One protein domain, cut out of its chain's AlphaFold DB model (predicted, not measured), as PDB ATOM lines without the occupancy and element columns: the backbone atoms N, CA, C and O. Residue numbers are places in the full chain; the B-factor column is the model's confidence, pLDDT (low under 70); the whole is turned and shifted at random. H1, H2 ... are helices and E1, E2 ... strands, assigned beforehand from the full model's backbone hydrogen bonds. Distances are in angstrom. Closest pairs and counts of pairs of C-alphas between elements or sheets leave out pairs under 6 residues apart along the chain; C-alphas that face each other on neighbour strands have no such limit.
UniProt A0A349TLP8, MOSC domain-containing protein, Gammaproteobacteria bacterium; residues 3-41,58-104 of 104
ATOM      1  N   VAL A   3     199.315 229.308 193.825       96.19
ATOM      2  CA  VAL A   3     199.177 230.769 193.816       96.19
ATOM      3  C   VAL A   3     200.555 231.394 194.010       96.19
ATOM      4  O   VAL A   3     201.217 231.137 195.008       96.19
ATOM      5  N   ALA A   4     200.971 232.220 193.053       95.44
ATOM      6  CA  ALA A   4     202.274 232.869 193.076       95.44
ATOM      7  C   ALA A   4     202.207 234.203 193.822       95.44
ATOM      8  O   ALA A   4     202.853 234.405 194.845       95.44
ATOM      9  N   GLN A   5     201.401 235.124 193.298       95.50
ATOM     10  CA  GLN A   5     201.348 236.502 193.767       95.50
ATOM     11  C   GLN A   5     200.087 237.206 193.259       95.50
ATOM     12  O   GLN A   5     199.510 236.789 192.245       95.50
ATOM     13  N   PRO A   6     199.665 238.301 193.908       96.12
ATOM     14  CA  PRO A   6     198.596 239.124 193.377       96.12
ATOM     15  C   PRO A   6     198.972 239.769 192.040       96.12
ATOM     16  O   PRO A   6     200.134 240.098 191.774       96.12
ATOM     17  N   ARG A   7     197.971 239.990 191.188       95.50
ATOM     18  CA  ARG A   7     198.145 240.810 189.986       95.50
ATOM     19  C   ARG A   7     198.332 242.269 190.402       95.50
ATOM     20  O   ARG A   7     197.616 242.760 191.265       95.50
ATOM     21  N   ILE A   8     199.227 242.985 189.730       93.75
ATOM     22  CA  ILE A   8     199.310 244.446 189.826       93.75
ATOM     23  C   ILE A   8     198.696 245.029 188.544       93.75
ATOM     24  O   ILE A   8     199.120 244.638 187.451       93.75
ATOM     25  N   PRO A   9     197.677 245.903 188.632       94.38
ATOM     26  CA  PRO A   9     197.119 246.557 187.456       94.38
ATOM     27  C   PRO A   9     198.168 247.472 186.815       94.38
ATOM     28  O   PRO A   9     199.045 248.015 187.483       94.38
ATOM     29  N   CYS A  10     198.100 247.614 185.495       92.44
ATOM     30  CA  CYS A  10     199.030 248.422 184.715       92.44
ATOM     31  C   CYS A  10     198.259 249.280 183.714       92.44
ATOM     32  O   CYS A  10     197.112 248.968 183.402       92.44
ATOM     33  N   ALA A  11     198.915 250.295 183.145       93.75
ATOM     34  CA  ALA A  11     198.293 251.263 182.234       93.75
ATOM     35  C   ALA A  11     197.532 250.633 181.049       93.75
ATOM     36  O   ALA A  11     196.554 251.195 180.571       93.75
ATOM     37  N   LYS A  12     197.914 249.425 180.605       96.00
ATOM     38  CA  LYS A  12     197.183 248.692 179.556       96.00
ATOM     39  C   LYS A  12     195.745 248.349 179.958       96.00
ATOM     40  O   LYS A  12     194.890 248.256 179.088       96.00
ATOM     41  N   LEU A  13     195.482 248.138 181.250       96.00
ATOM     42  CA  LEU A  13     194.131 247.897 181.755       96.00
ATOM     43  C   LEU A  13     193.275 249.158 181.609       96.00
ATOM     44  O   LEU A  13     192.204 249.064 181.030       96.00
ATOM     45  N   ALA A  14     193.785 250.308 182.064       96.81
ATOM     46  CA  ALA A  14     193.136 251.612 181.899       96.81
ATOM     47  C   ALA A  14     192.856 251.929 180.422       96.81
ATOM     48  O   ALA A  14     191.723 252.225 180.056       96.81
ATOM     49  N   ALA A  15     193.851 251.737 179.549       96.94
ATOM     50  CA  ALA A  15     193.689 251.928 178.109       96.94
ATOM     51  C   ALA A  15     192.635 250.989 177.496       96.94
ATOM     52  O   ALA A  15     191.879 251.397 176.625       96.94
ATOM     53  N   ARG A  16     192.561 249.728 177.949       96.88
ATOM     54  CA  ARG A  16     191.602 248.744 177.423       96.88
ATOM     55  C   ARG A  16     190.150 249.097 177.741       96.88
ATOM     56  O   ARG A  16     189.274 248.700 176.975       96.88
ATOM     57  N   VAL A  17     189.915 249.752 178.875       96.62
ATOM     58  CA  VAL A  17     188.575 250.152 179.323       96.62
ATOM     59  C   VAL A  17     188.277 251.632 179.073       96.62
ATOM     60  O   VAL A  17     187.201 252.080 179.442       96.62
ATOM     61  N   GLU A  18     189.213 252.372 178.467       97.38
ATOM     62  CA  GLU A  18     189.088 253.799 178.131       97.38
ATOM     63  C   GLU A  18     188.814 254.702 179.351       97.38
ATOM     64  O   GLU A  18     188.096 255.696 179.271       97.38
ATOM     65  N   LEU A  19     189.422 254.363 180.493       96.44
ATOM     66  CA  LEU A  19     189.310 255.105 181.752       96.44
ATOM     67  C   LEU A  19     190.703 255.302 182.356       96.44
ATOM     68  O   LEU A  19     191.336 254.335 182.787       96.44
ATOM     69  N   GLU A  20     191.175 256.549 182.382       93.69
ATOM     70  CA  GLU A  20     192.555 256.913 182.744       93.69
ATOM     71  C   GLU A  20     192.958 256.410 184.141       93.69
ATOM     72  O   GLU A  20     193.963 255.708 184.289       93.69
ATOM     73  N   ASP A  21     192.116 256.652 185.148       95.31
ATOM     74  CA  ASP A  21     192.394 256.304 186.548       95.31
ATOM     75  C   ASP A  21     192.054 254.859 186.927       95.31
ATOM     76  O   ASP A  21     192.334 254.409 188.044       95.31
ATOM     77  N   PHE A  22     191.520 254.069 185.993       96.06
ATOM     78  CA  PHE A  22     190.963 252.758 186.315       96.06
ATOM     79  C   PHE A  22     191.991 251.779 186.894       96.06
ATOM     80  O   PHE A  22     191.644 250.901 187.680       96.06
ATOM     81  N   SER A  23     193.281 251.925 186.569       95.19
ATOM     82  CA  SER A  23     194.323 251.090 187.189       95.19
ATOM     83  C   SER A  23     194.434 251.329 188.698       95.19
ATOM     84  O   SER A  23     194.594 250.368 189.454       95.19
ATOM     85  N   ASN A  24     194.322 252.587 189.137       92.94
ATOM     86  CA  ASN A  24     194.352 252.961 190.549       92.94
ATOM     87  C   ASN A  24     193.047 252.564 191.240       92.94
ATOM     88  O   ASN A  24     193.085 251.946 192.300       92.94
ATOM     89  N   GLU A  25     191.897 252.826 190.619       94.06
ATOM     90  CA  GLU A  25     190.595 252.413 191.157       94.06
ATOM     91  C   GLU A  25     190.514 250.894 191.351       94.06
ATOM     92  O   GLU A  25     190.081 250.405 192.396       94.06
ATOM     93  N   PHE A  26     191.000 250.126 190.372       94.38
ATOM     94  CA  PHE A  26     191.045 248.670 190.436       94.38
ATOM     95  C   PHE A  26     191.976 248.174 191.552       94.38
ATOM     96  O   PHE A  26     191.653 247.201 192.242       94.38
ATOM     97  N   LEU A  27     193.105 248.864 191.766       93.00
ATOM     98  CA  LEU A  27     194.012 248.611 192.885       93.00
ATOM     99  C   LEU A  27     193.333 248.855 194.233       93.00
ATOM    100  O   LEU A  27     193.342 247.966 195.086       93.00
ATOM    101  N   MET A  28     192.693 250.012 194.392       90.25
ATOM    102  CA  MET A  28     191.993 250.401 195.617       90.25
ATOM    103  C   MET A  28     190.801 249.491 195.923       90.25
ATOM    104  O   MET A  28     190.544 249.165 197.080       90.25
ATOM    105  N   ALA A  29     190.114 248.999 194.891       91.19
ATOM    106  CA  ALA A  29     189.040 248.026 195.036       91.19
ATOM    107  C   ALA A  29     189.520 246.662 195.571       91.19
ATOM    108  O   ALA A  29     188.701 245.866 196.037       91.19
ATOM    109  N   GLY A  30     190.820 246.350 195.476       88.00
ATOM    110  CA  GLY A  30     191.422 245.125 196.009       88.00
ATOM    111  C   GLY A  30     191.008 243.829 195.298       88.00
ATOM    112  O   GLY A  30     191.371 242.740 195.744       88.00
ATOM    113  N   ARG A  31     190.275 243.914 194.180       89.88
ATOM    114  CA  ARG A  31     189.762 242.766 193.403       89.88
ATOM    115  C   ARG A  31     190.699 242.385 192.257       89.88
ATOM    116  O   ARG A  31     190.285 242.236 191.115       89.88
ATOM    117  N   LEU A  32     191.982 242.240 192.574       91.38
ATOM    118  CA  LEU A  32     193.044 242.153 191.570       91.38
ATOM    119  C   LEU A  32     193.134 240.803 190.848       91.38
ATOM    120  O   LEU A  32     193.653 240.729 189.735       91.38
ATOM    121  N   GLY A  33     192.665 239.734 191.491       95.06
ATOM    122  CA  GLY A  33     193.028 238.372 191.110       95.06
ATOM    123  C   GLY A  33     194.497 238.063 191.425       95.06
ATOM    124  O   GLY A  33     195.183 238.805 192.137       95.06
ATOM    125  N   TYR A  34     194.984 236.938 190.915       96.50
ATOM    126  CA  TYR A  34     196.313 236.414 191.218       96.50
ATOM    127  C   TYR A  34     196.873 235.616 190.045       96.50
ATOM    128  O   TYR A  34     196.131 235.103 189.209       96.50
ATOM    129  N   TYR A  35     198.197 235.506 190.009       96.50
ATOM    130  CA  TYR A  35     198.904 234.619 189.096       96.50
ATOM    131  C   TYR A  35     199.082 233.232 189.709       96.50
ATOM    132  O   TYR A  35     199.195 233.078 190.928       96.50
ATOM    133  N   LEU A  36     199.131 232.230 188.836       96.12
ATOM    134  CA  LEU A  36     199.371 230.837 189.183       96.12
ATOM    135  C   LEU A  36     200.715 230.404 188.599       96.12
ATOM    136  O   LEU A  36     200.994 230.640 187.425       96.12
ATOM    137  N   TYR A  37     201.533 229.766 189.424       96.62
ATOM    138  CA  TYR A  37     202.761 229.113 189.016       96.62
ATOM    139  C   TYR A  37     202.474 227.668 188.590       96.62
ATOM    140  O   TYR A  37     201.763 226.913 189.272       96.62
ATOM    141  N   THR A  38     203.038 227.261 187.458       95.75
ATOM    142  CA  THR A  38     202.888 225.904 186.928       95.75
ATOM    143  C   THR A  38     203.872 224.962 187.615       95.75
ATOM    144  O   THR A  38     205.046 224.928 187.277       95.75
ATOM    145  N   LEU A  39     203.379 224.164 188.568       95.50
ATOM    146  CA  LEU A  39     204.175 223.123 189.240       95.50
ATOM    147  C   LEU A  39     204.503 221.935 188.322       95.50
ATOM    148  O   LEU A  39     205.559 221.324 188.429       95.50
ATOM    149  N   LYS A  40     203.557 221.584 187.449       96.94
ATOM    150  CA  LYS A  40     203.645 220.481 186.493       96.94
ATOM    151  C   LYS A  40     202.839 220.867 185.259       96.94
ATOM    152  O   LYS A  40     201.725 221.370 185.405       96.94
ATOM    153  N   THR A  41     203.410 220.668 184.079       97.88
ATOM    154  CA  THR A  41     202.728 220.894 182.803       97.88
ATOM    155  C   THR A  41     201.687 219.805 182.536       97.88
ATOM    156  O   THR A  41     201.765 218.699 183.074       97.88
ATOM    157  N   HIS A  58     200.297 229.232 206.796       92.62
ATOM    158  CA  HIS A  58     200.533 230.604 207.233       92.62
ATOM    159  C   HIS A  58     199.304 231.529 207.108       92.62
ATOM    160  O   HIS A  58     199.364 232.685 207.519       92.62
ATOM    161  N   GLY A  59     198.199 231.070 206.502       93.50
ATOM    162  CA  GLY A  59     196.909 231.780 206.499       93.50
ATOM    163  C   GLY A  59     196.867 233.121 205.749       93.50
ATOM    164  O   GLY A  59     195.851 233.814 205.779       93.50
ATOM    165  N   VAL A  60     197.942 233.509 205.060       96.00
ATOM    166  CA  VAL A  60     197.987 234.755 204.277       96.00
ATOM    167  C   VAL A  60     197.201 234.554 202.992       96.00
ATOM    168  O   VAL A  60     197.563 233.742 202.144       96.00
ATOM    169  N   THR A  61     196.124 235.319 202.843       95.12
ATOM    170  CA  THR A  61     195.334 235.354 201.614       95.12
ATOM    171  C   THR A  61     195.906 236.376 200.635       95.12
ATOM    172  O   THR A  61     196.573 237.333 201.033       95.12
ATOM    173  N   VAL A  62     195.574 236.227 199.349       94.81
ATOM    174  CA  VAL A  62     195.904 237.217 198.306       94.81
ATOM    175  C   VAL A  62     195.394 238.605 198.700       94.81
ATOM    176  O   VAL A  62     196.132 239.581 198.618       94.81
ATOM    177  N   ALA A  63     194.156 238.690 199.198       93.88
ATOM    178  CA  ALA A  63     193.560 239.947 199.641       93.88
ATOM    179  C   ALA A  63     194.313 240.571 200.827       93.88
ATOM    180  O   ALA A  63     194.517 241.786 200.840       93.88
ATOM    181  N   LYS A  64     194.755 239.750 201.796       95.06
ATOM    182  CA  LYS A  64     195.554 240.228 202.931       95.06
ATOM    183  C   LYS A  64     196.871 240.815 202.432       95.06
ATOM    184  O   LYS A  64     197.134 241.974 202.714       95.06
ATOM    185  N   LEU A  65     197.620 240.077 201.608       95.56
ATOM    186  CA  LEU A  65     198.886 240.556 201.043       95.56
ATOM    187  C   LEU A  65     198.714 241.846 200.223       95.56
ATOM    188  O   LEU A  65     199.497 242.778 200.387       95.56
ATOM    189  N   CYS A  66     197.675 241.942 199.384       94.56
ATOM    190  CA  CYS A  66     197.370 243.172 198.649       94.56
ATOM    191  C   CYS A  66     197.159 244.363 199.580       94.56
ATOM    192  O   CYS A  66     197.765 245.411 199.371       94.56
ATOM    193  N   ARG A  67     196.317 244.204 200.607       93.69
ATOM    194  CA  ARG A  67     196.035 245.273 201.570       93.69
ATOM    195  C   ARG A  67     197.303 245.680 202.314       93.69
ATOM    196  O   ARG A  67     197.577 246.872 202.411       93.69
ATOM    197  N   SER A  68     198.102 244.710 202.754       95.06
ATOM    198  CA  SER A  68     199.373 244.965 203.433       95.06
ATOM    199  C   SER A  68     200.332 245.795 202.579       95.06
ATOM    200  O   SER A  68     201.082 246.591 203.125       95.06
ATOM    201  N   VAL A  69     200.317 245.634 201.252       94.25
ATOM    202  CA  VAL A  69     201.267 246.296 200.342       94.25
ATOM    203  C   VAL A  69     200.752 247.619 199.778       94.25
ATOM    204  O   VAL A  69     201.549 248.538 199.602       94.25
ATOM    205  N   PHE A  70     199.460 247.718 199.465       92.38
ATOM    206  CA  PHE A  70     198.900 248.831 198.687       92.38
ATOM    207  C   PHE A  70     197.945 249.744 199.458       92.38
ATOM    208  O   PHE A  70     197.529 250.755 198.906       92.38
ATOM    209  N   SER A  71     197.594 249.415 200.703       89.56
ATOM    210  CA  SER A  71     196.857 250.338 201.573       89.56
ATOM    211  C   SER A  71     197.799 251.060 202.532       89.56
ATOM    212  O   SER A  71     198.916 250.605 202.764       89.56
ATOM    213  N   GLU A  72     197.320 252.148 203.131       86.44
ATOM    214  CA  GLU A  72     198.048 252.873 204.181       86.44
ATOM    215  C   GLU A  72     198.249 252.027 205.452       86.44
ATOM    216  O   GLU A  72     199.188 252.243 206.214       86.44
ATOM    217  N   ALA A  73     197.403 251.015 205.664       87.19
ATOM    218  CA  ALA A  73     197.487 250.086 206.785       87.19
ATOM    219  C   ALA A  73     198.442 248.921 206.470       87.19
ATOM    220  O   ALA A  73     198.018 247.771 206.299       87.19
ATOM    221  N   HIS A  74     199.739 249.218 206.362       92.56
ATOM    222  CA  HIS A  74     200.761 248.196 206.148       92.56
ATOM    223  C   HIS A  74     200.786 247.169 207.295       92.56
ATOM    224  O   HIS A  74     200.901 247.524 208.463       92.56
ATOM    225  N   ASP A  75     200.744 245.880 206.950       96.25
ATOM    226  CA  ASP A  75     200.968 244.768 207.886       96.25
ATOM    227  C   ASP A  75     202.372 244.212 207.622       96.25
ATOM    228  O   ASP A  75     202.595 243.437 206.685       96.25
ATOM    229  N   LEU A  76     203.340 244.686 208.410       96.31
ATOM    230  CA  LEU A  76     204.757 244.370 208.221       96.31
ATOM    231  C   LEU A  76     205.060 242.887 208.461       96.31
ATOM    232  O   LEU A  76     205.988 242.362 207.852       96.31
ATOM    233  N   GLU A  77     204.277 242.199 209.292       96.75
ATOM    234  CA  GLU A  77     204.461 240.770 209.554       96.75
ATOM    235  C   GLU A  77     204.049 239.936 208.340       96.75
ATOM    236  O   GLU A  77     204.785 239.042 207.920       96.75
ATOM    237  N   VAL A  78     202.939 240.293 207.686       97.38
ATOM    238  CA  VAL A  78     202.571 239.697 206.392       97.38
ATOM    239  C   VAL A  78     203.620 239.992 205.324       97.38
ATOM    240  O   VAL A  78     203.960 239.096 204.553       97.38
ATOM    241  N   ILE A  79     204.150 241.218 205.272       97.62
ATOM    242  CA  ILE A  79     205.175 241.601 204.288       97.62
ATOM    243  C   ILE A  79     206.467 240.801 204.493       97.62
ATOM    244  O   ILE A  79     207.027 240.317 203.510       97.62
ATOM    245  N   LYS A  80     206.933 240.645 205.740       97.25
ATOM    246  CA  LYS A  80     208.111 239.826 206.072       97.25
ATOM    247  C   LYS A  80     207.890 238.375 205.670       97.25
ATOM    248  O   LYS A  80     208.699 237.817 204.942       97.25
ATOM    249  N   LEU A  81     206.766 237.794 206.083       97.19
ATOM    250  CA  LEU A  81     206.432 236.410 205.771       97.19
ATOM    251  C   LEU A  81     206.338 236.160 204.255       97.19
ATOM    252  O   LEU A  81     206.800 235.130 203.773       97.19
ATOM    253  N   ALA A  82     205.784 237.105 203.491       97.06
ATOM    254  CA  ALA A  82     205.639 236.976 202.044       97.06
ATOM    255  C   ALA A  82     206.975 236.972 201.274       97.06
ATOM    256  O   ALA A  82     206.995 236.555 200.116       97.06
ATOM    257  N   LEU A  83     208.090 237.401 201.883       96.88
ATOM    258  CA  LEU A  83     209.423 237.265 201.277       96.88
ATOM    259  C   LEU A  83     209.884 235.805 201.188       96.88
ATOM    260  O   LEU A  83     210.642 235.473 200.274       96.88
ATOM    261  N   GLU A  84     209.377 234.949 202.075       95.12
ATOM    262  CA  GLU A  84     209.697 233.520 202.136       95.12
ATOM    263  C   GLU A  84     208.821 232.675 201.197       95.12
ATOM    264  O   GLU A  84     209.002 231.463 201.085       95.12
ATOM    265  N   PHE A  85     207.849 233.284 200.507       95.06
ATOM    266  CA  PHE A  85     206.966 232.544 199.609       95.06
ATOM    267  C   PHE A  85     207.730 232.058 198.366       95.06
ATOM    268  O   PHE A  85     208.421 232.846 197.711       95.06
ATOM    269  N   PRO A  86     207.576 230.775 197.989       91.69
ATOM    270  CA  PRO A  86     208.446 230.129 197.008       91.69
ATOM    271  C   PRO A  86     208.317 230.704 195.592       91.69
ATOM    272  O   PRO A  86     209.292 230.708 194.845       91.69
ATOM    273  N   TYR A  87     207.134 231.206 195.225       93.94
ATOM    274  CA  TYR A  87     206.807 231.601 193.848       93.94
ATOM    275  C   TYR A  87     206.500 233.091 193.674       93.94
ATOM    276  O   TYR A  87     206.039 233.502 192.610       93.94
ATOM    277  N   VAL A  88     206.762 233.911 194.694       94.81
ATOM    278  CA  VAL A  88     206.701 235.370 194.558       94.81
ATOM    279  C   VAL A  88     207.915 235.838 193.755       94.81
ATOM    280  O   VAL A  88     209.056 235.519 194.099       94.81
ATOM    281  N   ASP A  89     207.679 236.598 192.687       94.81
ATOM    282  CA  ASP A  89     208.739 237.058 191.794       94.81
ATOM    283  C   ASP A  89     209.618 238.163 192.410       94.81
ATOM    284  O   ASP A  89     209.305 238.777 193.437       94.81
ATOM    285  N   GLU A  90     210.747 238.457 191.759       95.25
ATOM    286  CA  GLU A  90     211.680 239.483 192.236       95.25
ATOM    287  C   GLU A  90     211.101 240.904 192.217       95.25
ATOM    288  O   GLU A  90     211.486 241.740 193.039       95.25
ATOM    289  N   GLY A  91     210.156 241.200 191.321       95.06
ATOM    290  CA  GLY A  91     209.480 242.495 191.272       95.06
ATOM    291  C   GLY A  91     208.645 242.737 192.529       95.06
ATOM    292  O   GLY A  91     208.690 243.822 193.121       95.06
ATOM    293  N   TRP A  92     207.929 241.712 192.985       96.38
ATOM    294  CA  TRP A  92     207.230 241.705 194.260       96.38
ATOM    295  C   TRP A  92     208.199 241.720 195.436       96.38
ATOM    296  O   TRP A  92     208.084 242.612 196.277       96.38
ATOM    297  N   LYS A  93     209.210 240.843 195.480       97.31
ATOM    298  CA  LYS A  93     210.196 240.830 196.578       97.31
ATOM    299  C   LYS A  93     210.925 242.165 196.729       97.31
ATOM    300  O   LYS A  93     211.202 242.597 197.848       97.31
ATOM    301  N   LYS A  94     211.234 242.860 195.629       97.75
ATOM    302  CA  LYS A  94     211.814 244.214 195.663       97.75
ATOM    303  C   LYS A  94     210.860 245.218 196.316       97.75
ATOM    304  O   LYS A  94     211.308 246.033 197.121       97.75
ATOM    305  N   ARG A  95     209.561 245.148 196.006       96.38
ATOM    306  CA  ARG A  95     208.526 246.000 196.613       96.38
ATOM    307  C   ARG A  95     208.360 245.726 198.106       96.38
ATOM    308  O   ARG A  95     208.381 246.675 198.881       96.38
ATOM    309  N   LEU A  96     208.277 244.458 198.507       97.38
ATOM    310  CA  LEU A  96     208.177 244.057 199.914       97.38
ATOM    311  C   LEU A  96     209.382 244.563 200.726       97.38
ATOM    312  O   LEU A  96     209.207 245.249 201.730       97.38
ATOM    313  N   ARG A  97     210.611 244.346 200.231       97.88
ATOM    314  CA  ARG A  97     211.841 244.880 200.849       97.88
ATOM    315  C   ARG A  97     211.838 246.407 200.949       97.88
ATOM    316  O   ARG A  97     212.303 246.957 201.942       97.88
ATOM    317  N   ALA A  98     211.338 247.104 199.928       97.19
ATOM    318  CA  ALA A  98     211.261 248.562 199.946       97.19
ATOM    319  C   ALA A  98     210.299 249.088 201.020       97.19
ATOM    320  O   ALA A  98     210.614 250.099 201.639       97.19
ATOM    321  N   LEU A  99     209.177 248.404 201.261       96.25
ATOM    322  CA  LEU A  99     208.242 248.755 202.332       96.25
ATOM    323  C   LEU A  99     208.859 248.534 203.717       96.25
ATOM    324  O   LEU A  99     208.803 249.436 204.545       96.25
ATOM    325  N   LEU A 100     209.528 247.398 203.942       96.12
ATOM    326  CA  LEU A 100     210.192 247.126 205.225       96.12
ATOM    327  C   LEU A 100     211.276 248.157 205.558       96.12
ATOM    328  O   LEU A 100     211.365 248.590 206.699       96.12
ATOM    329  N   ARG A 101     212.058 248.601 204.564       96.38
ATOM    330  CA  ARG A 101     213.078 249.649 204.760       96.38
ATOM    331  C   ARG A 101     212.514 251.032 205.071       96.38
ATOM    332  O   ARG A 101     213.245 251.845 205.603       96.38
ATOM    333  N   LYS A 102     211.278 251.331 204.661       91.62
ATOM    334  CA  LYS A 102     210.629 252.619 204.956       91.62
ATOM    335  C   LYS A 102     210.002 252.652 206.352       91.62
ATOM    336  O   LYS A 102     209.680 253.733 206.827       91.62
ATOM    337  N   ALA A 103     209.761 251.483 206.941       86.75
ATOM    338  CA  ALA A 103     209.092 251.335 208.227       86.75
ATOM    339  C   ALA A 103     210.058 251.197 209.418       86.75
ATOM    340  O   ALA A 103     209.600 251.230 210.558       86.75
ATOM    341  N   GLY A 104     211.355 250.998 209.157       70.56
ATOM    342  CA  GLY A 104     212.431 251.052 210.151       70.56
ATOM    343  C   GLY A 104     213.215 252.344 210.017       70.56
ATOM    344  O   GLY A 104     213.718 252.809 211.058       70.56
TER     345      GLY A 104
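AT A GLANCE: This is residues 3 to 41 and 58 to 104 of the 104 residues of the protein "MOSC domain-containing protein" of Gammaproteobacteria bacterium (UniProt A0A349TLP8). The model has two helical lobes, with a small two-stranded sheet, E1 and E2, at one end of H3 in the larger lobe. In that lobe H4 and H5 form a helical hairpin and H3 crosses H4 steeply; the smaller lobe is H1 and H2, nearly at right angles. The printed part has 86 residues, with five named helices and two named strands in the order E1, H1, H2, E2, H3, H4, H5; the sheet's order is E1 - E2, antiparallel, and the class is mostly helix. The whole is compact, with a radius of gyration of the C-alphas of 13.7 A and spans of 40 by 37 by 21 A.

HOW THE PARTS SIT: E1, residues 3 to 6, and E2, residues 34 to 37, are antiparallel neighbours at 148 degrees, with N 4 and O 35 within hydrogen-bond range at 2.9 A. H1, residues 11 to 17, touches H2, residues 22 to 28, about perpendicular at 71 degrees, only just; their closest C-alphas, of Ala 14 and Phe 22, are 5.1 A apart. H2 is close to but not clearly touching H3, residues 62 to 70, with C-alphas 27 and 70 closest at 7.6 A. The closest C-alphas of E1 and H3, those of Pro 6 and Val 62, are 5.9 A apart. H3 touches H4, residues 76 to 82, at a steep tilt of 53 degrees, opposite ways, closest at C-alphas 65 and 78, 6.6 A. H5, residues 90 to 103, touches H4 with residues 96 to 100 alone, a hairpin at a shallow tilt of 20 degrees, opposite ways, closest at C-alphas 79 and 96, 5.8 A. H1 is apart from H3, H4 and H5. In H1 to H5 every O i to N i+4 pair is within hydrogen-bond range.

IN THESE COORDINATES: E1 begins at C-alpha 3 (199.177, 230.769, 193.816). H3 is 12.0 A long and H5 20.1 A, ending at C-alpha 103 (209.092, 251.335, 208.227).

THE WHOLE: The C-alphas farthest apart, of Thr 41 and Gly 104, are 41.9 A apart. Residues 42 to 57 are not printed, a gap of 26.4 A between C-alphas 41 and 58. Of the links printed whole, H4 to H5 is short and the others are tight. No printed residue is under 70 in pLDDT.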